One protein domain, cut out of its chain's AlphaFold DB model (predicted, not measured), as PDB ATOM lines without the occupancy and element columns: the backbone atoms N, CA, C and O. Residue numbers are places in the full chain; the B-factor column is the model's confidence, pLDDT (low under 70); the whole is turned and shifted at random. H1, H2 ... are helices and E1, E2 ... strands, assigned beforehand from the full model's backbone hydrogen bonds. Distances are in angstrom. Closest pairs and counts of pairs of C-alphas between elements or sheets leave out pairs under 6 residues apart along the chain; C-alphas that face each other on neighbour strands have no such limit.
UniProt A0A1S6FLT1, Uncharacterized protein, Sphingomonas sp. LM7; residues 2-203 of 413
ATOM      1  N   THR A   2     -41.919   6.182 -54.274       34.84
ATOM      2  CA  THR A   2     -41.029   7.095 -53.554       34.84
ATOM      3  C   THR A   2     -41.616   8.489 -53.733       34.84
ATOM      4  O   THR A   2     -41.674   8.985 -54.856       34.84
ATOM      5  N   GLN A   3     -42.148   9.085 -52.663       30.77
ATOM      6  CA  GLN A   3     -42.413  10.521 -52.667       30.77
ATOM      7  C   GLN A   3     -41.067  11.192 -52.943       30.77
ATOM      8  O   GLN A   3     -40.135  11.047 -52.155       30.77
ATOM      9  N   SER A   4     -40.944  11.823 -54.110       36.97
ATOM     10  CA  SER A   4     -39.872  12.773 -54.386       36.97
ATOM     11  C   SER A   4     -39.924  13.792 -53.252       36.97
ATOM     12  O   SER A   4     -40.928  14.481 -53.084       36.97
ATOM     13  N   SER A   5     -38.904  13.786 -52.394       44.78
ATOM     14  CA  SER A   5     -38.738  14.821 -51.385       44.78
ATOM     15  C   SER A   5     -38.590  16.135 -52.138       44.78
ATOM     16  O   SER A   5     -37.637  16.274 -52.908       44.78
ATOM     17  N   GLU A   6     -39.539  17.054 -51.966       48.09
ATOM     18  CA  GLU A   6     -39.415  18.422 -52.464       48.09
ATOM     19  C   GLU A   6     -38.071  18.973 -51.973       48.09
ATOM     20  O   GLU A   6     -37.816  19.048 -50.768       48.09
ATOM     21  N   ALA A   7     -37.158  19.246 -52.904       49.03
ATOM     22  CA  ALA A   7     -35.863  19.812 -52.572       49.03
ATOM     23  C   ALA A   7     -36.097  21.241 -52.065       49.03
ATOM     24  O   ALA A   7     -36.610  22.083 -52.794       49.03
ATOM     25  N   ASN A   8     -35.768  21.497 -50.798       49.59
ATOM     26  CA  ASN A   8     -35.918  22.815 -50.186       49.59
ATOM     27  C   ASN A   8     -34.896  23.783 -50.798       49.59
ATOM     28  O   ASN A   8     -33.735  23.716 -50.382       49.59
ATOM     29  N   MET A   9     -35.290  24.686 -51.713       65.81
ATOM     30  CA  MET A   9     -34.365  25.707 -52.226       65.81
ATOM     31  C   MET A   9     -34.031  26.775 -51.174       65.81
ATOM     32  O   MET A   9     -34.693  26.867 -50.139       65.81
ATOM     33  N   ALA A  10     -32.922  27.503 -51.364       68.19
ATOM     34  CA  ALA A  10     -32.386  28.435 -50.371       68.19
ATOM     35  C   ALA A  10     -32.510  29.890 -50.841       68.19
ATOM     36  O   ALA A  10     -31.943  30.296 -51.853       68.19
ATOM     37  N   TYR A  11     -33.187  30.699 -50.039       67.81
ATOM     38  CA  TYR A  11     -33.278  32.143 -50.154       67.81
ATOM     39  C   TYR A  11     -32.356  32.831 -49.148       67.81
ATOM     40  O   TYR A  11     -32.224  32.388 -48.007       67.81
ATOM     41  N   ARG A  12     -31.802  33.994 -49.489       65.06
ATOM     42  CA  ARG A  12     -31.385  34.972 -48.485       65.06
ATOM     43  C   ARG A  12     -32.625  35.623 -47.891       65.06
ATOM     44  O   ARG A  12     -33.443  36.203 -48.599       65.06
ATOM     45  N   PHE A  13     -32.729  35.570 -46.575       61.03
ATOM     46  CA  PHE A  13     -33.823  36.129 -45.797       61.03
ATOM     47  C   PHE A  13     -33.346  37.382 -45.069       61.03
ATOM     48  O   PHE A  13     -33.043  37.373 -43.877       61.03
ATOM     49  N   THR A  14     -33.197  38.487 -45.793       63.03
ATOM     50  CA  THR A  14     -32.675  39.720 -45.189       63.03
ATOM     51  C   THR A  14     -33.763  40.732 -44.912       63.03
ATOM     52  O   THR A  14     -34.599  41.013 -45.762       63.03
ATOM     53  N   ALA A  15     -33.711  41.351 -43.733       51.31
ATOM     54  CA  ALA A  15     -34.382  42.626 -43.552       51.31
ATOM     55  C   ALA A  15     -33.682  43.669 -44.427       51.31
ATOM     56  O   ALA A  15     -32.450  43.774 -44.400       51.31
ATOM     57  N   ARG A  16     -34.452  44.464 -45.170       44.69
ATOM     58  CA  ARG A  16     -33.934  45.663 -45.822       44.69
ATOM     59  C   ARG A  16     -33.400  46.547 -44.701       44.69
ATOM     60  O   ARG A  16     -34.164  47.017 -43.858       44.69
ATOM     61  N   ALA A  17     -32.082  46.717 -44.637       41.84
ATOM     62  CA  ALA A  17     -31.515  47.686 -43.720       41.84
ATOM     63  C   ALA A  17     -32.127  49.040 -44.088       41.84
ATOM     64  O   ALA A  17     -31.982  49.493 -45.226       41.84
ATOM     65  N   ILE A  18     -32.813  49.682 -43.147       41.06
ATOM     66  CA  ILE A  18     -32.993  51.126 -43.239       41.06
ATOM     67  C   ILE A  18     -31.558  51.645 -43.091       41.06
ATOM     68  O   ILE A  18     -30.972  51.506 -42.021       41.06
ATOM     69  N   GLN A  19     -30.918  52.009 -44.210       30.45
ATOM     70  CA  GLN A  19     -29.465  52.184 -44.295       30.45
ATOM     71  C   GLN A  19     -28.981  53.226 -43.285       30.45
ATOM     72  O   GLN A  19     -29.069  54.436 -43.487       30.45
ATOM     73  N   GLY A  20     -28.430  52.718 -42.194       31.33
ATOM     74  CA  GLY A  20     -27.811  53.480 -41.142       31.33
ATOM     75  C   GLY A  20     -26.362  53.046 -40.992       31.33
ATOM     76  O   GLY A  20     -26.091  51.886 -40.690       31.33
ATOM     77  N   VAL A  21     -25.414  53.955 -41.217       29.72
ATOM     78  CA  VAL A  21     -24.010  53.714 -40.859       29.72
ATOM     79  C   VAL A  21     -23.924  53.662 -39.334       29.72
ATOM     80  O   VAL A  21     -24.239  54.647 -38.676       29.72
ATOM     81  N   PHE A  22     -23.511  52.527 -38.769       34.56
ATOM     82  CA  PHE A  22     -23.266  52.405 -37.332       34.56
ATOM     83  C   PHE A  22     -21.915  53.045 -36.988       34.56
ATOM     84  O   PHE A  22     -20.861  52.460 -37.244       34.56
ATOM     85  N   SER A  23     -21.917  54.230 -36.381       32.12
ATOM     86  CA  SER A  23     -20.748  54.719 -35.640       32.12
ATOM     87  C   SER A  23     -20.879  54.307 -34.177       32.12
ATOM     88  O   SER A  23     -21.916  54.542 -33.562       32.12
ATOM     89  N   ARG A  24     -19.832  53.703 -33.593       32.62
ATOM     90  CA  ARG A  24     -19.759  53.505 -32.135       32.62
ATOM     91  C   ARG A  24     -19.739  54.877 -31.448       32.62
ATOM     92  O   ARG A  24     -18.678  55.491 -31.355       32.62
ATOM     93  N   GLY A  25     -20.901  55.333 -30.987       39.22
ATOM     94  CA  GLY A  25     -21.022  56.325 -29.921       39.22
ATOM     95  C   GLY A  25     -20.671  55.711 -28.562       39.22
ATOM     96  O   GLY A  25     -20.261  54.549 -28.482       39.22
ATOM     97  N   SER A  26     -20.792  56.494 -27.485       36.03
ATOM     98  CA  SER A  26     -20.602  56.019 -26.105       36.03
ATOM     99  C   SER A  26     -21.465  54.779 -25.808       36.03
ATOM    100  O   SER A  26     -22.435  54.516 -26.514       36.03
ATOM    101  N   ARG A  27     -21.091  54.018 -24.765       39.53
ATOM    102  CA  ARG A  27     -21.574  52.661 -24.406       39.53
ATOM    103  C   ARG A  27     -23.091  52.392 -24.509       39.53
ATOM    104  O   ARG A  27     -23.446  51.222 -24.594       39.53
ATOM    105  N   ASP A  28     -23.934  53.422 -24.570       35.38
ATOM    106  CA  ASP A  28     -25.388  53.326 -24.418       35.38
ATOM    107  C   ASP A  28     -26.203  53.900 -25.600       35.38
ATOM    108  O   ASP A  28     -27.431  53.898 -25.547       35.38
ATOM    109  N   SER A  29     -25.572  54.369 -26.687       38.31
ATOM    110  CA  SER A  29     -26.305  54.939 -27.836       38.31
ATOM    111  C   SER A  29     -25.745  54.504 -29.192       38.31
ATOM    112  O   SER A  29     -24.533  54.510 -29.420       38.31
ATOM    113  N   TYR A  30     -26.646  54.129 -30.105       40.91
ATOM    114  CA  TYR A  30     -26.329  53.874 -31.508       40.91
ATOM    115  C   TYR A  30     -26.993  54.963 -32.344       40.91
ATOM    116  O   TYR A  30     -28.220  55.038 -32.424       40.91
ATOM    117  N   GLU A  31     -26.181  55.813 -32.964       35.31
ATOM    118  CA  GLU A  31     -26.649  56.765 -33.965       35.31
ATOM    119  C   GLU A  31     -26.472  56.168 -35.355       35.31
ATOM    120  O   GLU A  31     -25.426  55.596 -35.676       35.31
ATOM    121  N   THR A  32     -27.507  56.307 -36.181       38.59
ATOM    122  CA  THR A  32     -27.433  55.986 -37.599       38.59
ATOM    123  C   THR A  32     -28.134  57.065 -38.420       38.59
ATOM    124  O   THR A  32     -29.058  57.722 -37.943       38.59
ATOM    125  N   THR A  33     -27.749  57.213 -39.688       31.97
ATOM    126  CA  THR A  33     -28.397  58.106 -40.670       31.97
ATOM    127  C   THR A  33     -29.862  57.759 -40.973       31.97
ATOM    128  O   THR A  33     -30.550  58.554 -41.602       31.97
ATOM    129  N   ALA A  34     -30.342  56.598 -40.518       34.31
ATOM    130  CA  ALA A  34     -31.717  56.116 -40.649       34.31
ATOM    131  C   ALA A  34     -32.525  56.218 -39.337       34.31
ATOM    132  O   ALA A  34     -33.722  55.926 -39.314       34.31
ATOM    133  N   GLY A  35     -31.882  56.645 -38.249       44.19
ATOM    134  CA  GLY A  35     -32.456  56.754 -36.913       44.19
ATOM    135  C   GLY A  35     -31.513  56.292 -35.826       44.19
ATOM    136  O   GLY A  35     -30.669  55.419 -36.031       44.19
ATOM    137  N   SER A  36     -31.651  56.907 -34.662       44.22
ATOM    138  CA  SER A  36     -30.963  56.510 -33.443       44.22
ATOM    139  C   SER A  36     -31.878  55.630 -32.585       44.22
ATOM    140  O   SER A  36     -33.106  55.720 -32.656       44.22
ATOM    141  N   PHE A  37     -31.283  54.743 -31.792       45.53
ATOM    142  CA  PHE A  37     -31.983  54.016 -30.733       45.53
ATOM    143  C   PHE A  37     -31.079  53.909 -29.504       45.53
ATOM    144  O   PHE A  37     -29.852  53.804 -29.609       45.53
ATOM    145  N   THR A  38     -31.700  53.919 -28.330       47.50
ATOM    146  CA  THR A  38     -31.023  53.729 -27.042       47.50
ATOM    147  C   THR A  38     -31.354  52.336 -26.530       47.50
ATOM    148  O   THR A  38     -32.520  51.942 -26.506       47.50
ATOM    149  N   ILE A  39     -30.330  51.584 -26.127       54.47
ATOM    150  CA  ILE A  39     -30.507  50.320 -25.407       54.47
ATOM    151  C   ILE A  39     -30.582  50.673 -23.924       54.47
ATOM    152  O   ILE A  39     -29.612  51.195 -23.382       54.47
ATOM    153  N   ILE A  40     -31.705  50.394 -23.264       50.78
ATOM    154  CA  ILE A  40     -31.810  50.549 -21.808       50.78
ATOM    155  C   ILE A  40     -31.253  49.264 -21.164       50.78
ATOM    156  O   ILE A  40     -31.818  48.190 -21.397       50.78
ATOM    157  N   PRO A  41     -30.135  49.314 -20.409       47.47
ATOM    158  CA  PRO A  41     -29.585  48.130 -19.755       47.47
ATOM    159  C   PRO A  41     -30.490  47.641 -18.613       47.47
ATOM    160  O   PRO A  41     -31.208  48.420 -17.989       47.47
ATOM    161  N   TRP A  42     -30.412  46.345 -18.304       47.38
ATOM    162  CA  TRP A  42     -31.101  45.732 -17.165       47.38
ATOM    163  C   TRP A  42     -30.619  46.314 -15.820       47.38
ATOM    164  O   TRP A  42     -29.412  46.512 -15.659       47.38
ATOM    165  N   PRO A  43     -31.501  46.496 -14.816       47.84
ATOM    166  CA  PRO A  43     -31.095  46.896 -13.465       47.84
ATOM    167  C   PRO A  43     -30.247  45.851 -12.712       47.84
ATOM    168  O   PRO A  43     -29.552  46.212 -11.766       47.84
ATOM    169  N   ASP A  44     -30.303  44.570 -13.097       54.50
ATOM    170  CA  ASP A  44     -29.783  43.439 -12.307       54.50
ATOM    171  C   ASP A  44     -28.686  42.599 -12.998       54.50
ATOM    172  O   ASP A  44     -28.146  41.670 -12.398       54.50
ATOM    173  N   GLY A  45     -28.305  42.926 -14.239       47.78
ATOM    174  CA  GLY A  45     -27.099  42.398 -14.891       47.78
ATOM    175  C   GLY A  45     -27.094  40.908 -15.271       47.78
ATOM    176  O   GLY A  45     -26.018  40.379 -15.552       47.78
ATOM    177  N   THR A  46     -28.237  40.210 -15.311       44.25
ATOM    178  CA  THR A  46     -28.254  38.747 -15.531       44.25
ATOM    179  C   THR A  46     -29.103  38.280 -16.719       44.25
ATOM    180  O   THR A  46     -30.178  37.713 -16.577       44.25
ATOM    181  N   SER A  47     -28.560  38.371 -17.937       42.28
ATOM    182  CA  SER A  47     -28.903  37.401 -18.986       42.28
ATOM    183  C   SER A  47     -27.702  37.130 -19.893       42.28
ATOM    184  O   SER A  47     -26.934  38.027 -20.242       42.28
ATOM    185  N   ARG A  48     -27.491  35.855 -20.255       45.94
ATOM    186  CA  ARG A  48     -26.344  35.421 -21.081       45.94
ATOM    187  C   ARG A  48     -26.419  35.922 -22.535       45.94
ATOM    188  O   ARG A  48     -25.425  35.852 -23.245       45.94
ATOM    189  N   PHE A  49     -27.570  36.458 -22.938       54.81
ATOM    190  CA  PHE A  49     -27.813  37.216 -24.163       54.81
ATOM    191  C   PHE A  49     -28.641  38.445 -23.762       54.81
ATOM    192  O   PHE A  49     -29.865  38.376 -23.725       54.81
ATOM    193  N   GLY A  50     -27.974  39.541 -23.389       63.06
ATOM    194  CA  GLY A  50     -28.575  40.797 -22.915       63.06
ATOM    195  C   GLY A  50     -29.378  41.560 -23.969       63.06
ATOM    196  O   GLY A  50     -29.050  42.704 -24.268       63.06
ATOM    197  N   ALA A  51     -30.398  40.937 -24.563       74.56
ATOM    198  CA  ALA A  51     -31.309  41.619 -25.470       74.56
ATOM    199  C   ALA A  51     -32.113  42.678 -24.687       74.56
ATOM    200  O   ALA A  51     -32.578  42.388 -23.577       74.56
ATOM    201  N   PRO A  52     -32.272  43.900 -25.225       82.38
ATOM    202  CA  PRO A  52     -33.128  44.897 -24.602       82.38
ATOM    203  C   PRO A  52     -34.588  44.450 -24.637       82.38
ATOM    204  O   PRO A  52     -35.055  43.908 -25.638       82.38
ATOM    205  N   THR A  53     -35.317  44.720 -23.558       86.06
ATOM    206  CA  THR A  53     -36.774  44.526 -23.477       86.06
ATOM    207  C   THR A  53     -37.547  45.743 -23.965       86.06
ATOM    208  O   THR A  53     -38.721  45.622 -24.308       86.06
ATOM    209  N   GLU A  54     -36.890  46.900 -24.047       88.62
ATOM    210  CA  GLU A  54     -37.452  48.144 -24.555       88.62
ATOM    211  C   GLU A  54     -36.441  48.852 -25.457       88.62
ATOM    212  O   GLU A  54     -35.248  48.921 -25.150       88.62
ATOM    213  N   ILE A  55     -36.928  49.383 -26.575       88.25
ATOM    214  CA  ILE A  55     -36.172  50.255 -27.468       88.25
ATOM    215  C   ILE A  55     -37.039  51.454 -27.851       88.25
ATOM    216  O   ILE A  55     -38.243  51.323 -28.075       88.25
ATOM    217  N   ALA A  56     -36.421  52.624 -27.952       88.19
ATOM    218  CA  ALA A  56     -37.051  53.811 -28.515       88.19
ATOM    219  C   ALA A  56     -36.533  54.027 -29.937       88.19
ATOM    220  O   ALA A  56     -35.324  54.012 -30.172       88.19
ATOM    221  N   TRP A  57     -37.451  54.215 -30.873       86.19
ATOM    222  CA  TRP A  57     -37.177  54.571 -32.253       86.19
ATOM    223  C   TRP A  57     -37.225  56.090 -32.394       86.19
ATOM    224  O   TRP A  57     -38.209  56.709 -31.995       86.19
ATOM    225  N   LEU A  58     -36.171  56.698 -32.940       80.50
ATOM    226  CA  LEU A  58     -36.023  58.160 -32.935       80.50
ATOM    227  C   LEU A  58     -36.317  58.834 -34.286       80.50
ATOM    228  O   LEU A  58     -36.433  60.055 -34.332       80.50
ATOM    229  N   THR A  59     -36.483  58.071 -35.372       78.06
ATOM    230  CA  THR A  59     -36.832  58.622 -36.697       78.06
ATOM    231  C   THR A  59     -38.328  58.615 -36.923       78.06
ATOM    232  O   THR A  59     -38.976  57.606 -36.650       78.06
ATOM    233  N   ASP A  60     -38.848  59.707 -37.480       81.25
ATOM    234  CA  ASP A  60     -40.256  59.844 -37.842       81.25
ATOM    235  C   ASP A  60     -40.688  58.736 -38.814       81.25
ATOM    236  O   ASP A  60     -40.295  58.696 -39.981       81.25
ATOM    237  N   ILE A  61     -41.441  57.777 -38.280       83.62
ATOM    238  CA  ILE A  61     -42.035  56.670 -39.012       83.62
ATOM    239  C   ILE A  61     -43.381  56.362 -38.370       83.62
ATOM    240  O   ILE A  61     -43.498  56.261 -37.148       83.62
ATOM    241  N   GLU A  62     -44.404  56.199 -39.203       85.19
ATOM    242  CA  GLU A  62     -45.755  55.902 -38.726       85.19
ATOM    243  C   GLU A  62     -45.869  54.459 -38.212       85.19
ATOM    244  O   GLU A  62     -46.560  54.198 -37.231       85.19
ATOM    245  N   ARG A  63     -45.166  53.524 -38.866       88.69
ATOM    246  CA  ARG A  63     -45.183  52.094 -38.546       88.69
ATOM    247  C   ARG A  63     -43.888  51.405 -38.957       88.69
ATOM    248  O   ARG A  63     -43.380  51.626 -40.055       88.69
ATOM    249  N   LEU A  64     -43.393  50.497 -38.120       89.56
ATOM    250  CA  LEU A  64     -42.206  49.708 -38.451       89.56
ATOM    251  C   LEU A  64     -42.526  48.569 -39.439       89.56
ATOM    252  O   LEU A  64     -43.505  47.842 -39.228       89.56
ATOM    253  N   PRO A  65     -41.668  48.333 -40.456       92.19
ATOM    254  CA  PRO A  65     -41.766  47.159 -41.326       92.19
ATOM    255  C   PRO A  65     -41.752  45.862 -40.519       92.19
ATOM    256  O   PRO A  65     -41.204  45.840 -39.423       92.19
ATOM    257  N   ASP A  66     -42.306  44.766 -41.037       94.19
ATOM    258  CA  ASP A  66     -42.375  43.476 -40.336       94.19
ATOM    259  C   ASP A  66     -41.000  42.927 -39.942       94.19
ATOM    260  O   ASP A  66     -40.873  42.319 -38.878       94.19
ATOM    261  N   LEU A  67     -39.969  43.199 -40.743       93.44
ATOM    262  CA  LEU A  67     -38.582  42.887 -40.428       93.44
ATOM    263  C   LEU A  67     -37.730  44.155 -40.441       93.44
ATOM    264  O   LEU A  67     -37.727  44.910 -41.411       93.44
ATOM    265  N   VAL A  68     -36.957  44.356 -39.376       90.19
ATOM    266  CA  VAL A  68     -36.034  45.483 -39.236       90.19
ATOM    267  C   VAL A  68     -34.675  44.963 -38.784       90.19
ATOM    268  O   VAL A  68     -34.561  44.245 -37.787       90.19
ATOM    269  N   LYS A  69     -33.619  45.328 -39.516       86.38
ATOM    270  CA  LYS A  69     -32.242  45.033 -39.111       86.38
ATOM    271  C   LYS A  69     -31.788  46.062 -38.075       86.38
ATOM    272  O   LYS A  69     -31.490  47.201 -38.413       86.38
ATOM    273  N   LEU A  70     -31.733  45.633 -36.820       83.62
ATOM    274  CA  LEU A  70     -31.009  46.283 -35.729       83.62
ATOM    275  C   LEU A  70     -29.658  45.543 -35.555       83.62
ATOM    276  O   LEU A  70     -29.301  44.748 -36.437       83.62
ATOM    277  N   PRO A  71     -28.885  45.714 -34.459       78.81
ATOM    278  CA  PRO A  71     -27.762  44.808 -34.186       78.81
ATOM    279  C   PRO A  71     -28.175  43.323 -34.235       78.81
ATOM    280  O   PRO A  71     -27.374  42.465 -34.593       78.81
ATOM    281  N   TYR A  72     -29.459  43.044 -33.981       83.75
ATOM    282  CA  TYR A  72     -30.132  41.767 -34.214       83.75
ATOM    283  C   TYR A  72     -31.333  41.949 -35.155       83.75
ATOM    284  O   TYR A  72     -31.806  43.066 -35.371       83.75
ATOM    285  N   LEU A  73     -31.854  40.861 -35.722       91.06
ATOM    286  CA  LEU A  73     -33.080  40.918 -36.516       91.06
ATOM    287  C   LEU A  73     -34.287  41.114 -35.589       91.06
ATOM    288  O   LEU A  73     -34.588  40.242 -34.778       91.06
ATOM    289  N   CYS A  74     -34.957  42.261 -35.697       94.12
ATOM    290  CA  CYS A  74     -36.189  42.558 -34.973       94.12
ATOM    291  C   CYS A  74     -37.387  42.303 -35.889       94.12
ATOM    292  O   CYS A  74     -37.457  42.842 -36.994       94.12
ATOM    293  N   ILE A  75     -38.322  41.470 -35.442       96.31
ATOM    294  CA  ILE A  75     -39.448  40.990 -36.242       96.31
ATOM    295  C   ILE A  75     -40.788  41.284 -35.562       96.31
ATOM    296  O   ILE A  75     -40.871  41.391 -34.337       96.31
ATOM    297  N   SER A  76     -41.851  41.432 -36.349       97.50
ATOM    298  CA  SER A  76     -43.216  41.546 -35.828       97.50
ATOM    299  C   SER A  76     -43.731  40.199 -35.302       97.50
ATOM    300  O   SER A  76     -43.209  39.132 -35.639       97.50
ATOM    301  N   ALA A  77     -44.802  40.231 -34.499       97.62
ATOM    302  CA  ALA A  77     -45.451  39.019 -33.993       97.62
ATOM    303  C   ALA A  77     -45.905  38.068 -35.116       97.62
ATOM    304  O   ALA A  77     -45.710  36.863 -35.015       97.62
ATOM    305  N   ARG A  78     -46.417  38.605 -36.232       97.38
ATOM    306  CA  ARG A  78     -46.847  37.776 -37.371       97.38
ATOM    307  C   ARG A  78     -45.691  37.022 -38.034       97.38
ATOM    308  O   ARG A  78     -45.886  35.889 -38.458       97.38
ATOM    309  N   VAL A  79     -44.495  37.615 -38.102       96.94
ATOM    310  CA  VAL A  79     -43.304  36.936 -38.644       96.94
ATOM    311  C   VAL A  79     -42.900  35.793 -37.723       96.94
ATOM    312  O   VAL A  79     -42.686  34.683 -38.205       96.94
ATOM    313  N   ARG A  80     -42.881  36.031 -36.403       97.75
ATOM    314  CA  ARG A  80     -42.667  34.973 -35.404       97.75
ATOM    315  C   ARG A  80     -43.664  33.832 -35.600       97.75
ATOM    316  O   ARG A  80     -43.245  32.688 -35.665       97.75
ATOM    317  N   ASP A  81     -44.954  34.136 -35.723       98.00
ATOM    318  CA  ASP A  81     -46.004  33.115 -35.816       98.00
ATOM    319  C   ASP A  81     -45.895  32.266 -37.093       98.00
ATOM    320  O   ASP A  81     -46.235  31.083 -37.085       98.00
ATOM    321  N   VAL A  82     -45.414  32.839 -38.204       97.75
ATOM    322  CA  VAL A  82     -45.114  32.069 -39.423       97.75
ATOM    323  C   VAL A  82     -43.901  31.165 -39.225       97.75
ATOM    324  O   VAL A  82     -43.969  29.996 -39.602       97.75
ATOM    325  N   ILE A  83     -42.830  31.674 -38.608       97.31
ATOM    326  CA  ILE A  83     -41.628  30.881 -38.324       97.31
ATOM    327  C   ILE A  83     -41.961  29.733 -37.364       97.31
ATOM    328  O   ILE A  83     -41.680  28.589 -37.689       97.31
ATOM    329  N   GLU A  84     -42.629  29.999 -36.239       98.06
ATOM    330  CA  GLU A  84     -43.018  28.973 -35.255       98.06
ATOM    331  C   GLU A  84     -43.991  27.936 -35.823       98.06
ATOM    332  O   GLU A  84     -43.974  26.778 -35.421       98.06
ATOM    333  N   ARG A  85     -44.833  28.311 -36.793       97.75
ATOM    334  CA  ARG A  85     -45.700  27.342 -37.471       97.75
ATOM    335  C   ARG A  85     -44.914  26.378 -38.363       97.75
ATOM    336  O   ARG A  85     -45.326  25.230 -38.503       97.75
ATOM    337  N   LEU A  86     -43.839  26.845 -39.000       95.62
ATOM    338  CA  LEU A  86     -42.984  26.012 -39.850       95.62
ATOM    339  C   LEU A  86     -41.943  25.238 -39.031       95.62
ATOM    340  O   LEU A  86     -41.604  24.112 -39.376       95.62
ATOM    341  N   GLU A  87     -41.453  25.830 -37.945       96.44
ATOM    342  CA  GLU A  87     -40.325  25.344 -37.153       96.44
ATOM    343  C   GLU A  87     -40.571  25.508 -35.642       96.44
ATOM    344  O   GLU A  87     -39.856  26.265 -34.976       96.44
ATOM    345  N   PRO A  88     -41.571  24.803 -35.081       97.50
ATOM    346  CA  PRO A  88     -42.017  25.015 -33.707       97.50
ATOM    347  C   PRO A  88     -40.897  24.752 -32.702       97.50
ATOM    348  O   PRO A  88     -40.298  23.673 -32.684       97.50
ATOM    349  N   GLY A  89     -40.617  25.748 -31.859       95.62
ATOM    350  CA  GLY A  89     -39.613  25.671 -30.801       95.62
ATOM    351  C   GLY A  89     -38.166  25.546 -31.282       95.62
ATOM    352  O   GLY A  89     -37.286  25.281 -30.459       95.62
ATOM    353  N   ARG A  90     -37.887  25.714 -32.585       96.06
ATOM    354  CA  ARG A  90     -36.507  25.655 -33.093       96.06
ATOM    355  C   ARG A  90     -35.751  26.943 -32.785       96.06
ATOM    356  O   ARG A  90     -34.607  26.873 -32.345       96.06
ATOM    357  N   HIS A  91     -36.372  28.108 -32.968       96.12
ATOM    358  CA  HIS A  91     -35.716  29.414 -32.826       96.12
ATOM    359  C   HIS A  91     -36.067  30.097 -31.507       96.12
ATOM    360  O   HIS A  91     -37.103  29.834 -30.904       96.12
ATOM    361  N   ALA A  92     -35.202  31.001 -31.048       94.38
ATOM    362  CA  ALA A  92     -35.470  31.790 -29.853       94.38
ATOM    363  C   ALA A  92     -35.986  33.185 -30.228       94.38
ATOM    364  O   ALA A  92     -35.431  33.862 -31.097       94.38
ATOM    365  N   PHE A  93     -37.029  33.630 -29.529       95.88
ATOM    366  CA  PHE A  93     -37.660  34.933 -29.724       95.88
ATOM    367  C   PHE A  93     -37.649  35.706 -28.413       95.88
ATOM    368  O   PHE A  93     -38.279  35.295 -27.438       95.88
ATOM    369  N   TYR A  94     -36.959  36.841 -28.390       94.25
ATOM    370  CA  TYR A  94     -36.879  37.690 -27.203       94.25
ATOM    371  C   TYR A  94     -37.833  38.869 -27.364       94.25
ATOM    372  O   TYR A  94     -37.617  39.679 -28.268       94.25
ATOM    373  N   PRO A  95     -38.900  38.973 -26.555       95.06
ATOM    374  CA  PRO A  95     -39.863  40.054 -26.688       95.06
ATOM    375  C   PRO A  95     -39.196  41.404 -26.418       95.06
ATOM    376  O   PRO A  95     -38.429  41.555 -25.469       95.06
ATOM    377  N   VAL A  96     -39.528  42.388 -27.245       93.38
ATOM    378  CA  VAL A  96     -39.078  43.771 -27.109       93.38
ATOM    379  C   VAL A  96     -40.243  44.711 -27.395       93.38
ATOM    380  O   VAL A  96     -40.997  44.523 -28.352       93.38
ATOM    381  N   ARG A  97     -40.409  45.729 -26.556       94.50
ATOM    382  CA  ARG A  97     -41.324  46.842 -26.795       94.50
ATOM    383  C   ARG A  97     -40.592  47.926 -27.572       94.50
ATOM    384  O   ARG A  97     -39.540  48.380 -27.135       94.50
ATOM    385  N   VAL A  98     -41.148  48.349 -28.700       93.00
ATOM    386  CA  VAL A  98     -40.582  49.426 -29.516       93.00
ATOM    387  C   VAL A  98     -41.472  50.652 -29.425       93.00
ATOM    388  O   VAL A  98     -42.614  50.587 -29.863       93.00
ATOM    389  N   THR A  99     -40.969  51.750 -28.869       92.81
ATOM    390  CA  THR A  99     -41.688  53.031 -28.792       92.81
ATOM    391  C   THR A  99     -41.311  53.906 -29.985       92.81
ATOM    392  O   THR A  99     -40.129  54.140 -30.209       92.81
ATOM    393  N   LEU A 100     -42.291  54.382 -30.751       90.75
ATOM    394  CA  LEU A 100     -42.106  55.263 -31.911       90.75
ATOM    395  C   LEU A 100     -42.058  56.746 -31.489       90.75
ATOM    396  O   LEU A 100     -42.507  57.075 -30.388       90.75
ATOM    397  N   PRO A 101     -41.580  57.674 -32.347       87.81
ATOM    398  CA  PRO A 101     -41.485  59.097 -31.990       87.81
ATOM    399  C   PRO A 101     -42.822  59.750 -31.631       87.81
ATOM    400  O   PRO A 101     -42.864  60.681 -30.833       87.81
ATOM    401  N   ASN A 102     -43.927  59.243 -32.184       91.19
ATOM    402  CA  ASN A 102     -45.282  59.697 -31.863       91.19
ATOM    403  C   ASN A 102     -45.787  59.205 -30.485       91.19
ATOM    404  O   ASN A 102     -46.941  59.449 -30.135       91.19
ATOM    405  N   GLY A 103     -44.958  58.489 -29.717       93.69
ATOM    406  CA  GLY A 103     -45.283  57.938 -28.400       93.69
ATOM    407  C   GLY A 103     -46.055  56.616 -28.425       93.69
ATOM    408  O   GLY A 103     -46.256  56.015 -27.369       93.69
ATOM    409  N   SER A 104     -46.478  56.131 -29.599       95.06
ATOM    410  CA  SER A 104     -47.075  54.797 -29.726       95.06
ATOM    411  C   SER A 104     -46.027  53.705 -29.492       95.06
ATOM    412  O   SER A 104     -44.826  53.944 -29.617       95.06
ATOM    413  N   SER A 105     -46.468  52.498 -29.128       94.19
ATOM    414  CA  SER A 105     -45.558  51.367 -28.940       94.19
ATOM    415  C   SER A 105     -46.070  50.092 -29.598       94.19
ATOM    416  O   SER A 105     -47.272  49.834 -29.633       94.19
ATOM    417  N   GLU A 106     -45.140  49.285 -30.102       95.12
ATOM    418  CA  GLU A 106     -45.402  48.000 -30.742       95.12
ATOM    419  C   GLU A 106     -44.669  46.868 -30.008       95.12
ATOM    420  O   GLU A 106     -43.503  47.004 -29.629       95.12
ATOM    421  N   ALA A 107     -45.332  45.721 -29.838       96.62
ATOM    422  CA  ALA A 107     -44.699  44.499 -29.343       96.62
ATOM    423  C   ALA A 107     -44.018  43.745 -30.495       96.62
ATOM    424  O   ALA A 107     -44.660  43.387 -31.487       96.62
ATOM    425  N   ARG A 108     -42.715  43.494 -30.359       97.19
ATOM    426  CA  ARG A 108     -41.863  42.853 -31.370       97.19
ATOM    427  C   ARG A 108     -40.957  41.806 -30.726       97.19
ATOM    428  O   ARG A 108     -41.026  41.575 -29.520       97.19
ATOM    429  N   PHE A 109     -40.123  41.153 -31.530       96.56
ATOM    430  CA  PHE A 109     -39.200  40.124 -31.058       96.56
ATOM    431  C   PHE A 109     -37.825  40.288 -31.691       96.56
ATOM    432  O   PHE A 109     -37.730  40.451 -32.904       96.56
ATOM    433  N   PHE A 110     -36.757  40.162 -30.909       94.44
ATOM    434  CA  PHE A 110     -35.457  39.825 -31.476       94.44
ATOM    435  C   PHE A 110     -35.423  38.337 -31.799       94.44
ATOM    436  O   PHE A 110     -35.630  37.499 -30.920       94.44
ATOM    437  N   LEU A 111     -35.164  38.026 -33.063       94.56
ATOM    438  CA  LEU A 111     -35.014  36.666 -33.547       94.56
ATOM    439  C   LEU A 111     -33.563  36.212 -33.391       94.56
ATOM    440  O   LEU A 111     -32.646  36.791 -33.981       94.56
ATOM    441  N   HIS A 112     -33.379  35.127 -32.650       92.69
ATOM    442  CA  HIS A 112     -32.140  34.372 -32.607       92.69
ATOM    443  C   HIS A 112     -32.351  33.028 -33.301       92.69
ATOM    444  O   HIS A 112     -32.988  32.116 -32.769       92.69
ATOM    445  N   VAL A 113     -31.808  32.938 -34.514       92.25
ATOM    446  CA  VAL A 113     -31.791  31.710 -35.305       92.25
ATOM    447  C   VAL A 113     -30.758  30.769 -34.700       92.25
ATOM    448  O   VAL A 113     -29.566  31.065 -34.704       92.25
ATOM    449  N   THR A 114     -31.226  29.661 -34.135       91.88
ATOM    450  CA  THR A 114     -30.385  28.698 -33.401       91.88
ATOM    451  C   THR A 114     -29.732  27.684 -34.336       91.88
ATOM    452  O   THR A 114     -28.686  27.117 -34.021       91.88
ATOM    453  N   GLN A 115     -30.329  27.469 -35.509       92.19
ATOM    454  CA  GLN A 115     -29.816  26.567 -36.525       92.19
ATOM    455  C   GLN A 115     -28.641  27.223 -37.247       92.19
ATOM    456  O   GLN A 115     -28.814  28.136 -38.051       92.19
ATOM    457  N   THR A 116     -27.429  26.758 -36.941       92.00
ATOM    458  CA  THR A 116     -26.199  27.199 -37.603       92.00
ATOM    459  C   THR A 116     -25.437  25.993 -38.128       92.00
ATOM    460  O   THR A 116     -24.992  25.152 -37.350       92.00
ATOM    461  N   PHE A 117     -25.263  25.915 -39.441       91.38
ATOM    462  CA  PHE A 117     -24.497  24.854 -40.096       91.38
ATOM    463  C   PHE A 117     -23.946  25.342 -41.437       91.38
ATOM    464  O   PHE A 117     -24.432  26.316 -42.005       91.38
ATOM    465  N   ASP A 118     -22.890  24.700 -41.933       91.50
ATOM    466  CA  ASP A 118     -22.302  25.034 -43.230       91.50
ATOM    467  C   ASP A 118     -22.958  24.194 -44.328       91.50
ATOM    468  O   ASP A 118     -22.673  23.008 -44.466       91.50
ATOM    469  N   ALA A 119     -23.858  24.823 -45.077       92.06
ATOM    470  CA  ALA A 119     -24.556  24.198 -46.190       92.06
ATOM    471  C   ALA A 119     -23.972  24.568 -47.561       92.06
ATOM    472  O   ALA A 119     -24.585  24.212 -48.554       92.06
ATOM    473  N   VAL A 120     -22.857  25.304 -47.675       90.75
ATOM    474  CA  VAL A 120     -22.322  25.637 -49.012       90.75
ATOM    475  C   VAL A 120     -21.697  24.387 -49.636       90.75
ATOM    476  O   VAL A 120     -20.868  23.724 -49.012       90.75
ATOM    477  N   SER A 121     -22.055  24.082 -50.884       89.88
ATOM    478  CA  SER A 121     -21.427  23.002 -51.643       89.88
ATOM    479  C   SER A 121     -20.058  23.443 -52.158       89.88
ATOM    480  O   SER A 121     -19.966  24.325 -53.013       89.88
ATOM    481  N   ALA A 122     -18.997  22.804 -51.657       89.12
ATOM    482  CA  ALA A 122     -17.621  23.028 -52.107       89.12
ATOM    483  C   ALA A 122     -17.396  22.652 -53.574       89.12
ATOM    484  O   ALA A 122     -16.529  23.219 -54.229       89.12
ATOM    485  N   GLU A 123     -18.140  21.658 -54.052       88.25
ATOM    486  CA  GLU A 123     -17.985  21.082 -55.386       88.25
ATOM    487  C   GLU A 123     -18.706  21.910 -56.453       88.25
ATOM    488  O   GLU A 123     -18.254  21.983 -57.593       88.25
ATOM    489  N   HIS A 124     -19.818  22.550 -56.082       85.56
ATOM    490  CA  HIS A 124     -20.703  23.223 -57.035       85.56
ATOM    491  C   HIS A 124     -20.705  24.751 -56.923       85.56
ATOM    492  O   HIS A 124     -21.307  25.417 -57.766       85.56
ATOM    493  N   SER A 125     -20.046  25.315 -55.907       87.12
ATOM    494  CA  SER A 125     -19.891  26.765 -55.749       87.12
ATOM    495  C   SER A 125     -18.540  27.246 -56.270       87.12
ATOM    496  O   SER A 125     -17.519  26.602 -56.046       87.12
ATOM    497  N   ASP A 126     -18.499  28.458 -56.824       86.06
ATOM    498  CA  ASP A 126     -17.245  29.150 -57.183       86.06
ATOM    499  C   ASP A 126     -16.517  29.742 -55.953       86.06
ATOM    500  O   ASP A 126     -15.469  30.394 -56.043       86.06
ATOM    501  N   TRP A 127     -17.091  29.546 -54.767       86.69
ATOM    502  CA  TRP A 127     -16.572  30.045 -53.505       86.69
ATOM    503  C   TRP A 127     -15.538  29.076 -52.948       86.69
ATOM    504  O   TRP A 127     -15.750  27.869 -52.927       86.69
ATOM    505  N   ILE A 128     -14.440  29.605 -52.406       85.12
ATOM    506  CA  ILE A 128     -13.430  28.780 -51.733       85.12
ATOM    507  C   ILE A 128     -13.485  28.971 -50.231       85.12
ATOM    508  O   ILE A 128     -13.658  30.082 -49.719       85.12
ATOM    509  N   LYS A 129     -13.242  27.887 -49.500       84.38
ATOM    510  CA  LYS A 129     -13.113  27.930 -48.049       84.38
ATOM    511  C   LYS A 129     -11.710  28.393 -47.657       84.38
ATOM    512  O   LYS A 129     -10.772  27.612 -47.520       84.38
ATOM    513  N   SER A 130     -11.549  29.695 -47.461       77.81
ATOM    514  CA  SER A 130     -10.350  30.264 -46.847       77.81
ATOM    515  C   SER A 130     -10.222  29.807 -45.387       77.81
ATOM    516  O   SER A 130     -11.197  29.799 -44.626       77.81
ATOM    517  N   SER A 131      -9.010  29.397 -44.998       72.19
ATOM    518  CA  SER A 131      -8.660  28.966 -43.634       72.19
ATOM    519  C   SER A 131      -9.568  27.878 -43.034       72.19
ATOM    520  O   SER A 131      -9.775  27.860 -41.826       72.19
ATOM    521  N   GLY A 132     -10.161  27.008 -43.863       71.81
ATOM    522  CA  GLY A 132     -10.966  25.862 -43.415       71.81
ATOM    523  C   GLY A 132     -12.308  26.196 -42.753       71.81
ATOM    524  O   GLY A 132     -13.051  25.281 -42.415       71.81
ATOM    525  N   VAL A 133     -12.653  27.479 -42.597       69.25
ATOM    526  CA  VAL A 133     -13.871  27.914 -41.890       69.25
ATOM    527  C   VAL A 133     -14.686  28.915 -42.705       69.25
ATOM    528  O   VAL A 133     -15.890  28.975 -42.526       69.25
ATOM    529  N   LEU A 134     -14.073  29.678 -43.617       79.88
ATOM    530  CA  LEU A 134     -14.726  30.845 -44.213       79.88
ATOM    531  C   LEU A 134     -14.801  30.761 -45.728       79.88
ATOM    532  O   LEU A 134     -13.768  30.825 -46.396       79.88
ATOM    533  N   TRP A 135     -16.012  30.737 -46.264       83.00
ATOM    534  CA  TRP A 135     -16.262  30.892 -47.687       83.00
ATOM    535  C   TRP A 135     -15.933  32.314 -48.126       83.00
ATOM    536  O   TRP A 135     -16.365  33.302 -47.523       83.00
ATOM    537  N   ARG A 136     -15.127  32.419 -49.177       80.38
ATOM    538  CA  ARG A 136     -14.791  33.673 -49.837       80.38
ATOM    539  C   ARG A 136     -14.992  33.523 -51.327       80.38
ATOM    540  O   ARG A 136     -14.659  32.492 -51.907       80.38
ATOM    541  N   GLN A 137     -15.463  34.606 -51.922       78.88
ATOM    542  CA  GLN A 137     -15.488  34.749 -53.364       78.88
ATOM    543  C   GLN A 137     -14.059  34.755 -53.918       78.88
ATOM    544  O   GLN A 137     -13.155  35.363 -53.331       78.88
ATOM    545  N   THR A 138     -13.857  34.084 -55.048       69.50
ATOM    546  CA  THR A 138     -12.571  33.992 -55.747       69.50
ATOM    547  C   THR A 138     -12.540  34.814 -57.032       69.50
ATOM    548  O   THR A 138     -12.729  34.318 -58.134       69.50
ATOM    549  N   GLY A 139     -12.219  36.101 -56.928       61.97
ATOM    550  CA  GLY A 139     -12.053  36.958 -58.109       61.97
ATOM    551  C   GLY A 139     -13.299  37.773 -58.468       61.97
ATOM    552  O   GLY A 139     -14.215  37.906 -57.665       61.97
ATOM    553  N   GLY A 140     -13.270  38.417 -59.641       55.06
ATOM    554  CA  GLY A 140     -14.157  39.537 -60.001       55.06
ATOM    555  C   GLY A 140     -15.284  39.231 -60.994       55.06
ATOM    556  O   GLY A 140     -15.701  40.141 -61.699       55.06
ATOM    557  N   ARG A 141     -15.748  37.982 -61.115       54.88
ATOM    558  CA  ARG A 141     -16.919  37.630 -61.949       54.88
ATOM    559  C   ARG A 141     -18.123  37.284 -61.071       54.88
ATOM    560  O   ARG A 141     -17.944  36.992 -59.893       54.88
ATOM    561  N   ALA A 142     -19.329  37.322 -61.645       56.94
ATOM    562  CA  ALA A 142     -20.531  36.789 -61.002       56.94
ATOM    563  C   ALA A 142     -20.269  35.327 -60.610       56.94
ATOM    564  O   ALA A 142     -19.977  34.507 -61.477       56.94
ATOM    565  N   GLN A 143     -20.270  35.049 -59.308       69.38
ATOM    566  CA  GLN A 143     -19.892  33.751 -58.757       69.38
ATOM    567  C   GLN A 143     -21.124  32.983 -58.326       69.38
ATOM    568  O   GLN A 143     -21.976  33.517 -57.611       69.38
ATOM    569  N   ARG A 144     -21.174  31.714 -58.708       81.00
ATOM    570  CA  ARG A 144     -22.224  30.789 -58.320       81.00
ATOM    571  C   ARG A 144     -22.041  30.381 -56.858       81.00
ATOM    572  O   ARG A 144     -20.973  29.906 -56.468       81.00
ATOM    573  N   LEU A 145     -23.079  30.569 -56.047       84.94
ATOM    574  CA  LEU A 145     -23.159  30.065 -54.677       84.94
ATOM    575  C   LEU A 145     -24.249  28.996 -54.629       84.94
ATOM    576  O   LEU A 145     -25.411  29.305 -54.872       84.94
ATOM    577  N   VAL A 146     -23.861  27.759 -54.335       87.00
ATOM    578  CA  VAL A 146     -24.758  26.601 -54.298       87.00
ATOM    579  C   VAL A 146     -24.797  26.040 -52.889       87.00
ATOM    580  O   VAL A 146     -23.754  25.887 -52.248       87.00
ATOM    581  N   PHE A 147     -25.987  25.676 -52.418       87.38
ATOM    582  CA  PHE A 147     -26.156  24.999 -51.135       87.38
ATOM    583  C   PHE A 147     -26.451  23.500 -51.304       87.38
ATOM    584  O   PHE A 147     -27.178  23.103 -52.210       87.38
ATOM    585  N   ASP A 148     -25.887  22.670 -50.422       87.69
ATOM    586  CA  ASP A 148     -26.160  21.234 -50.318       87.69
ATOM    587  C   ASP A 148     -27.465  21.012 -49.540       87.69
ATOM    588  O   ASP A 148     -27.529  21.202 -48.320       87.69
ATOM    589  N   ALA A 149     -28.509  20.578 -50.250       85.38
ATOM    590  CA  ALA A 149     -29.830  20.323 -49.683       85.38
ATOM    591  C   ALA A 149     -29.812  19.275 -48.552       85.38
ATOM    592  O   ALA A 149     -30.627  19.352 -47.633       85.38
ATOM    593  N   ARG A 150     -28.854  18.334 -48.552       86.62
ATOM    594  CA  ARG A 150     -28.722  17.322 -47.485       86.62
ATOM    595  C   ARG A 150     -28.302  17.950 -46.162       86.62
ATOM    596  O   ARG A 150     -28.729  17.490 -45.109       86.62
ATOM    597  N   MET A 151     -27.475  18.995 -46.224       91.19
ATOM    598  CA  MET A 151     -27.030  19.735 -45.041       91.19
ATOM    599  C   MET A 151     -28.141  20.626 -44.480       91.19
ATOM    600  O   MET A 151     -28.206  20.814 -43.269       91.19
ATOM    601  N   ILE A 152     -29.012  21.154 -45.347       91.31
ATOM    602  CA  ILE A 152     -30.186  21.947 -44.945       91.31
ATOM    603  C   ILE A 152     -31.241  21.047 -44.290       91.31
ATOM    604  O   ILE A 152     -31.787  21.389 -43.238       91.31
ATOM    605  N   GLY A 153     -31.523  19.888 -44.891       91.50
ATOM    606  CA  GLY A 153     -32.542  18.960 -44.411       91.50
ATOM    607  C   GLY A 153     -33.919  19.623 -44.331       91.50
ATOM    608  O   GLY A 153     -34.401  20.207 -45.301       91.50
ATOM    609  N   GLU A 154     -34.550  19.545 -43.160       93.00
ATOM    610  CA  GLU A 154     -35.869  20.134 -42.888       93.00
ATOM    611  C   GLU A 154     -35.798  21.559 -42.310       93.00
ATOM    612  O   GLU A 154     -36.775  22.034 -41.728       93.00
ATOM    613  N   ALA A 155     -34.639  22.222 -42.351       92.94
ATOM    614  CA  ALA A 155     -34.521  23.589 -41.857       92.94
ATOM    615  C   ALA A 155     -35.221  24.571 -42.806       92.94
ATOM    616  O   ALA A 155     -34.974  24.578 -44.014       92.94
ATOM    617  N   HIS A 156     -36.061  25.439 -42.252       95.38
ATOM    618  CA  HIS A 156     -36.719  26.509 -42.996       95.38
ATOM    619  C   HIS A 156     -36.072  27.875 -42.771       95.38
ATOM    620  O   HIS A 156     -36.278  28.754 -43.608       95.38
ATOM    621  N   LEU A 157     -35.282  28.047 -41.706       95.50
ATOM    622  CA  LEU A 157     -34.506  29.247 -41.406       95.50
ATOM    623  C   LEU A 157     -33.184  28.883 -40.713       95.50
ATOM    624  O   LEU A 157     -33.190  28.282 -39.646       95.50
ATOM    625  N   TRP A 158     -32.037  29.281 -41.260       94.81
ATOM    626  CA  TRP A 158     -30.728  28.969 -40.669       94.81
ATOM    627  C   TRP A 158     -29.692  30.075 -40.895       94.81
ATOM    628  O   TRP A 158     -29.904  31.020 -41.655       94.81
ATOM    629  N   ILE A 159     -28.553  29.957 -40.218       91.56
ATOM    630  CA  ILE A 159     -27.351  30.758 -40.454       91.56
ATOM    631  C   ILE A 159     -26.281  29.850 -41.052       91.56
ATOM    632  O   ILE A 159     -25.977  28.788 -40.505       91.56
ATOM    633  N   ASN A 160     -25.661  30.277 -42.153       90.38
ATOM    634  CA  ASN A 160     -24.499  29.564 -42.667       90.38
ATOM    635  C   ASN A 160     -23.225  29.995 -41.931       90.38
ATOM    636  O   ASN A 160     -22.743  31.113 -42.114       90.38
ATOM    637  N   GLY A 161     -22.662  29.092 -41.123       86.31
ATOM    638  CA  GLY A 161     -21.500  29.392 -40.278       86.31
ATOM    639  C   GLY A 161     -20.232  29.785 -41.048       86.31
ATOM    640  O   GLY A 161     -19.357  30.444 -40.487       86.31
ATOM    641  N   GLY A 162     -20.128  29.413 -42.329       84.56
ATOM    642  CA  GLY A 162     -18.969  29.728 -43.157       84.56
ATOM    643  C   GLY A 162     -19.059  31.049 -43.926       84.56
ATOM    644  O   GLY A 162     -18.046  31.500 -44.464       84.56
ATOM    645  N   LEU A 163     -20.222  31.706 -43.984       85.19
ATOM    646  CA  LEU A 163     -20.389  32.981 -44.689       85.19
ATOM    647  C   LEU A 163     -20.146  34.166 -43.732       85.19
ATOM    648  O   LEU A 163     -20.921  34.433 -42.822       85.19
ATOM    649  N   ARG A 164     -19.060  34.922 -43.950       63.56
ATOM    650  CA  ARG A 164     -18.576  36.039 -43.091       63.56
ATOM    651  C   ARG A 164     -19.387  37.334 -43.129       63.56
ATOM    652  O   ARG A 164     -18.928  38.377 -42.672       63.56
ATOM    653  N   THR A 165     -20.557  37.291 -43.717       60.06
ATOM    654  CA  THR A 165     -21.359  38.472 -43.987       60.06
ATOM    655  C   THR A 165     -22.411  38.590 -42.888       60.06
ATOM    656  O   THR A 165     -23.112  37.632 -42.574       60.06
ATOM    657  N   GLU A 166     -22.495  39.769 -42.267       53.44
ATOM    658  CA  GLU A 166     -23.269  40.080 -41.049       53.44
ATOM    659  C   GLU A 166     -24.807  39.942 -41.217       53.44
ATOM    660  O   GLU A 166     -25.594  40.427 -40.396       53.44
ATOM    661  N   SER A 167     -25.269  39.338 -42.319       57.78
ATOM    662  CA  SER A 167     -26.660  39.344 -42.790       57.78
ATOM    663  C   SER A 167     -27.044  38.112 -43.630       57.78
ATOM    664  O   SER A 167     -27.692  38.264 -44.665       57.78
ATOM    665  N   HIS A 168     -26.674  36.894 -43.225       71.88
ATOM    666  CA  HIS A 168     -27.170  35.671 -43.879       71.88
ATOM    667  C   HIS A 168     -28.038  34.848 -42.941       71.88
ATOM    668  O   HIS A 168     -27.654  33.767 -42.502       71.88
ATOM    669  N   TYR A 169     -29.225  35.372 -42.649       89.75
ATOM    670  CA  TYR A 169     -30.338  34.466 -42.411       89.75
ATOM    671  C   TYR A 169     -30.694  33.883 -43.776       89.75
ATOM    672  O   TYR A 169     -30.881  34.631 -44.737       89.75
ATOM    673  N   LEU A 170     -30.688  32.567 -43.877       91.62
ATOM    674  CA  LEU A 170     -31.080  31.834 -45.066       91.62
ATOM    675  C   LEU A 170     -32.420  31.173 -44.777       91.62
ATOM    676  O   LEU A 170     -32.644  30.729 -43.655       91.62
ATOM    677  N   ALA A 171     -33.309  31.151 -45.756       92.88
ATOM    678  CA  ALA A 171     -34.640  30.590 -45.629       92.88
ATOM    679  C   ALA A 171     -34.896  29.556 -46.715       92.88
ATOM    680  O   ALA A 171     -34.377  29.668 -47.815       92.88
ATOM    681  N   SER A 172     -35.737  28.576 -46.421       92.38
ATOM    682  CA  SER A 172     -36.271  27.685 -47.453       92.38
ATOM    683  C   SER A 172     -37.299  28.397 -48.339       92.38
ATOM    684  O   SER A 172     -37.888  29.403 -47.919       92.38
ATOM    685  N   ASP A 173     -37.629  27.802 -49.481       85.75
ATOM    686  CA  ASP A 173     -38.740  28.252 -50.333       85.75
ATOM    687  C   ASP A 173     -40.053  28.352 -49.590       85.75
ATOM    688  O   ASP A 173     -40.742  29.363 -49.668       85.75
ATOM    689  N   ARG A 174     -40.358  27.344 -48.777       88.38
ATOM    690  CA  ARG A 174     -41.599  27.298 -48.014       88.38
ATOM    691  C   ARG A 174     -41.747  28.490 -47.065       88.38
ATOM    692  O   ARG A 174     -42.843  29.032 -46.921       88.38
ATOM    693  N   LEU A 175     -40.658  28.923 -46.421       92.00
ATOM    694  CA  LEU A 175     -40.680  30.124 -45.578       92.00
ATOM    695  C   LEU A 175     -40.782  31.400 -46.424       92.00
ATOM    696  O   LEU A 175     -41.532  32.307 -46.058       92.00
ATOM    697  N   ALA A 176     -40.078  31.470 -47.555       87.00
ATOM    698  CA  ALA A 176     -40.152  32.601 -48.478       87.00
ATOM    699  C   ALA A 176     -41.569  32.782 -49.059       87.00
ATOM    700  O   ALA A 176     -42.110  33.889 -49.052       87.00
ATOM    701  N   GLU A 177     -42.210  31.704 -49.498       84.62
ATOM    702  CA  GLU A 177     -43.593  31.683 -49.976       84.62
ATOM    703  C   GLU A 177     -44.581  32.066 -48.879       84.62
ATOM    704  O   GLU A 177     -45.441  32.918 -49.103       84.62
ATOM    705  N   ALA A 178     -44.427  31.513 -47.671       91.19
ATOM    706  CA  ALA A 178     -45.264  31.884 -46.535       91.19
ATOM    707  C   ALA A 178     -45.131  33.378 -46.190       91.19
ATOM    708  O   ALA A 178     -46.132  34.026 -45.876       91.19
ATOM    709  N   ALA A 179     -43.923  33.942 -46.286       88.31
ATOM    710  CA  ALA A 179     -43.676  35.364 -46.077       88.31
ATOM    711  C   ALA A 179     -44.331  36.242 -47.157       88.31
ATOM    712  O   ALA A 179     -44.958  37.252 -46.825       88.31
ATOM    713  N   ARG A 180     -44.238  35.843 -48.436       86.56
ATOM    714  CA  ARG A 180     -44.912  36.529 -49.553       86.56
ATOM    715  C   ARG A 180     -46.432  36.476 -49.401       86.56
ATOM    716  O   ARG A 180     -47.084  37.513 -49.475       86.56
ATOM    717  N   ALA A 181     -46.987  35.296 -49.126       89.38
ATOM    718  CA  ALA A 181     -48.423  35.094 -48.942       89.38
ATOM    719  C   ALA A 181     -48.980  35.896 -47.753       89.38
ATOM    720  O   ALA A 181     -50.105  36.389 -47.807       89.38
ATOM    721  N   ALA A 182     -48.186  36.067 -46.692       91.88
ATOM    722  CA  ALA A 182     -48.544  36.884 -45.536       91.88
ATOM    723  C   ALA A 182     -48.321  38.398 -45.742       91.88
ATOM    724  O   ALA A 182     -48.638  39.181 -44.842       91.88
ATOM    725  N   GLY A 183     -47.774  38.819 -46.890       90.50
ATOM    726  CA  GLY A 183     -47.528  40.224 -47.215       90.50
ATOM    727  C   GLY A 183     -46.523  40.900 -46.280       90.50
ATOM    728  O   GLY A 183     -46.740  42.042 -45.874       90.50
ATOM    729  N   PHE A 184     -45.457  40.197 -45.880       91.81
ATOM    730  CA  PHE A 184     -44.452  40.760 -44.974       91.81
ATOM    731  C   PHE A 184     -43.720  41.955 -45.589       91.81
ATOM    732  O   PHE A 184     -43.234  41.909 -46.716       91.81
ATOM    733  N   THR A 185     -43.592  43.021 -44.802       88.00
ATOM    734  CA  THR A 185     -42.884  44.251 -45.181       88.00
ATOM    735  C   THR A 185     -41.446  44.278 -44.652       88.00
ATOM    736  O   THR A 185     -41.114  43.639 -43.654       88.00
ATOM    737  N   GLY A 186     -40.559  45.032 -45.312       80.94
ATOM    738  CA  GLY A 186     -39.151  45.146 -44.901       80.94
ATOM    739  C   GLY A 186     -38.293  43.921 -45.220       80.94
ATOM    740  O   GLY A 186     -37.157  43.846 -44.764       80.94
ATOM    741  N   LEU A 187     -38.810  42.978 -46.008       82.62
ATOM    742  CA  LEU A 187     -38.111  41.773 -46.438       82.62
ATOM    743  C   LEU A 187     -37.477  41.965 -47.823       82.62
ATOM    744  O   LEU A 187     -38.104  42.510 -48.731       82.62
ATOM    745  N   LEU A 188     -36.252  41.477 -47.980       76.31
ATOM    746  CA  LEU A 188     -35.586  41.258 -49.258       76.31
ATOM    747  C   LEU A 188     -35.302  39.759 -49.389       76.31
ATOM    748  O   LEU A 188     -34.601  39.198 -48.538       76.31
ATOM    749  N   LEU A 189     -35.883  39.145 -50.421       77.88
ATOM    750  CA  LEU A 189     -35.700  37.738 -50.762       77.88
ATOM    751  C   LEU A 189     -34.831  37.631 -52.008       77.88
ATOM    752  O   LEU A 189     -35.254  37.975 -53.109       77.88
ATOM    753  N   ASP A 190     -33.635  37.118 -51.795       75.81
ATOM    754  CA  ASP A 190     -32.667  36.802 -52.834       75.81
ATOM    755  C   ASP A 190     -32.649  35.282 -53.000       75.81
ATOM    756  O   ASP A 190     -32.717  34.586 -51.992       75.81
ATOM    757  N   HIS A 191     -32.610  34.742 -54.212       75.69
ATOM    758  CA  HIS A 191     -32.707  33.295 -54.418       75.69
ATOM    759  C   HIS A 191     -31.399  32.721 -54.938       75.69
ATOM    760  O   HIS A 191     -30.864  33.215 -55.928       75.69
ATOM    761  N   TYR A 192     -30.941  31.646 -54.300       74.94
ATOM    762  CA  TYR A 192     -29.728  30.933 -54.676       74.94
ATOM    763  C   TYR A 192     -30.048  29.655 -55.451       74.94
ATOM    764  O   TYR A 192     -31.044  28.980 -55.191       74.94
ATOM    765  N   ASP A 193     -29.155  29.291 -56.371       65.56
ATOM    766  CA  ASP A 193     -29.222  28.009 -57.069       65.56
ATOM    767  C   ASP A 193     -28.943  26.833 -56.111       65.56
ATOM    768  O   ASP A 193     -28.172  26.937 -55.151       65.56
ATOM    769  N   GLN A 194     -29.519  25.670 -56.421       50.47
ATOM    770  CA  GLN A 194     -29.222  24.396 -55.763       50.47
ATOM    771  C   GLN A 194     -28.804  23.325 -56.768       50.47
ATOM    772  O   GLN A 194     -29.018  23.460 -57.972       50.47
ATOM    773  N   THR A 195     -28.188  22.259 -56.265       45.97
ATOM    774  CA  THR A 195     -27.913  21.036 -57.027       45.97
ATOM    775  C   THR A 195     -28.684  19.875 -56.422       45.97
ATOM    776  O   THR A 195     -28.691  19.709 -55.200       45.97
ATOM    777  N   ASP A 196     -29.310  19.075 -57.279       43.88
ATOM    778  CA  ASP A 196     -29.881  17.777 -56.935       43.88
ATOM    779  C   ASP A 196     -28.791  16.686 -56.873       43.88
ATOM    780  O   ASP A 196     -27.610  16.938 -57.117       43.88
ATOM    781  N   LEU A 197     -29.190  15.462 -56.504       42.72
ATOM    782  CA  LEU A 197     -28.297  14.306 -56.328       42.72
ATOM    783  C   LEU A 197     -27.566  13.873 -57.618       42.72
ATOM    784  O   LEU A 197     -26.590  13.133 -57.509       42.72
ATOM    785  N   ASP A 198     -27.998  14.346 -58.797       46.47
ATOM    786  CA  ASP A 198     -27.524  13.878 -60.109       46.47
ATOM    787  C   ASP A 198     -26.755  14.946 -60.926       46.47
ATOM    788  O   ASP A 198     -26.260  14.662 -62.019       46.47
ATOM    789  N   GLY A 199     -26.572  16.161 -60.393       43.59
ATOM    790  CA  GLY A 199     -25.510  17.086 -60.816       43.59
ATOM    791  C   GLY A 199     -25.675  17.795 -62.171       43.59
ATOM    792  O   GLY A 199     -24.737  18.464 -62.614       43.59
ATOM    793  N   ALA A 200     -26.827  17.719 -62.842       40.31
ATOM    794  CA  ALA A 200     -27.016  18.361 -64.147       40.31
ATOM    795  C   ALA A 200     -27.695  19.737 -64.032       40.31
ATOM    796  O   ALA A 200     -28.915  19.866 -64.065       40.31
ATOM    797  N   TYR A 201     -26.886  20.795 -63.968       43.72
ATOM    798  CA  TYR A 201     -27.359  22.165 -64.179       43.72
ATOM    799  C   TYR A 201     -27.475  22.461 -65.684       43.72
ATOM    800  O   TYR A 201     -26.487  22.342 -66.411       43.72
ATOM    801  N   VAL A 202     -28.656  22.879 -66.150       35.47
ATOM    802  CA  VAL A 202     -28.898  23.292 -67.545       35.47
ATOM    803  C   VAL A 202     -29.246  24.784 -67.570       35.47
ATOM    804  O   VAL A 202     -30.380  25.141 -67.246       35.47
ATOM    805  N   PRO A 203     -28.314  25.681 -67.936       37.59
ATOM    806  CA  PRO A 203     -28.660  27.079 -68.152       37.59
ATOM    807  C   PRO A 203     -29.447  27.238 -69.466       37.59
ATOM    808  O   PRO A 203     -29.150  26.539 -70.441       37.59
TER     809      PRO A 203
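Overview. This is residues 2 to 203 of the 413 residues of an uncharacterized protein of Sphingomonas sp. LM7 (UniProt A0A1S6FLT1). Two strongly twisted sheets stand end to end along the domain, meeting where the last residue of E1 comes beside the first of E5; H1 packs on the sheet of E2 to E8, H3 packs on the sheet of E1, E11, E12, E13 and E14, and the two helices lie side by side. The small hairpin E9 and E10 lies off the second sheet, and residues 43 to 48 stick out as a loop. The printed part has 202 residues with three named helices and fourteen named strands, in the order E1 E2 E3 E4 E5 E6 H1 E7 E8 E9 E10 E11 H2 E12 E13 H3 E14. The orders E2 E3 E4 E7 E8 E6 E5 and E11 E14 E1 E13 E12 are both mixed, and E9 and E10 are antiparallel; the class is mixed, helices and strands, with under half of the residues in named elements. The whole is compact, with a radius of gyration of the C-alphas of 18.7 A and spans of 57 by 38 by 33 A.

Arrangement. E1, residues 10 to 15, is an inner strand of the sheet that runs E11, residues 146 to 148, E14, residues 187 to 195, E1, E13, residues 169 to 172, and E12, residues 157 to 160. E1 is antiparallel to E14 at 162 degrees, with N 12 and O 190 2.7 A apart, and antiparallel to E13, with N 11 and O 171 2.7 A apart. E12 and E13 are a hairpin, with N 170 and O 158 2.8 A apart, while E11 and E14 meet only at a point, the C-alphas of 146 and 194 at 5.2 A. The other large sheet has E2, residues 29 to 31, and E5, residues 67 to 69, as edge strands. E2 and E3, residues 37 to 39, are a hairpin, with N 37 and O 30 3.1 A apart. E3 and E4, residues 54 to 57, meet only at a point. E4 is parallel to E7, residues 92 to 99, with N 57 and O 99 2.8 A apart. E7 and E8, residues 105 to 112, are a hairpin, with N 96 and O 108 2.8 A apart. E6, residues 73 to 76, is antiparallel to E8, with N 75 and O 109 2.8 A apart, and forms a hairpin with E5, with N 68 and O 74 2.9 A apart. The closest C-alphas of E1 and E5 are those of Ala 15 and Leu 67, at 5.2 A. H1, residues 77 to 86, is on this sheet at a height of 10.2 A, over E8 and along the strands at 11 degrees on the local plane; its closest C-alphas to E8 are those of Ala 77 and Arg 108, at 5.9 A. E9, residues 127 to 130, and E10, residues 134 to 137, are a hairpin, with N 130 and O 134 2.7 A apart; both are apart from E14. H2, residues 149 to 152, only grazes the sheet of E1. H3, residues 173 to 181, is on that sheet at a height of 9.0 A, only just over E1, with 6 of its C-alphas falling on E1 and 2 on E13. H1 and H3 touch, closest at the C-alphas of Val 82 and Ala 178, 7.1 A, and run opposite ways at a steep tilt of 36 degrees, only just past shallow. In H1 and H3 every O i to N i+4 pair is within hydrogen-bond range; H2 is too short for such a pair, and its one O i to N i+3 pair is within range.

Along the chain. E1 begins at C-alpha 10, (-32.386, 28.435, -50.371), and spans 15.9 A. H1 begins at C-alpha 77, (-45.451, 39.019, -33.993), and spans 14.5 A; E7 and E8 span 22.2 A and 22.0 A, and H3 spans 11.9 A. E14, the longest strand, spans 25.4 A and ends at C-alpha 195, (-27.913, 21.036, -57.027).

Size, cuts and confidence. The two C-alphas farthest apart, those of Thr 2 and Ser 26, are 59.7 A apart. The printed part has no cut; the links E1 to E2, E3 to E4 and E8 to E9 are long. The mean pLDDT of the printed part is 74.5, and 71 residues are under 70, namely 2 to 50, 133, 138 to 143, 164 to 167 and 193 to 203.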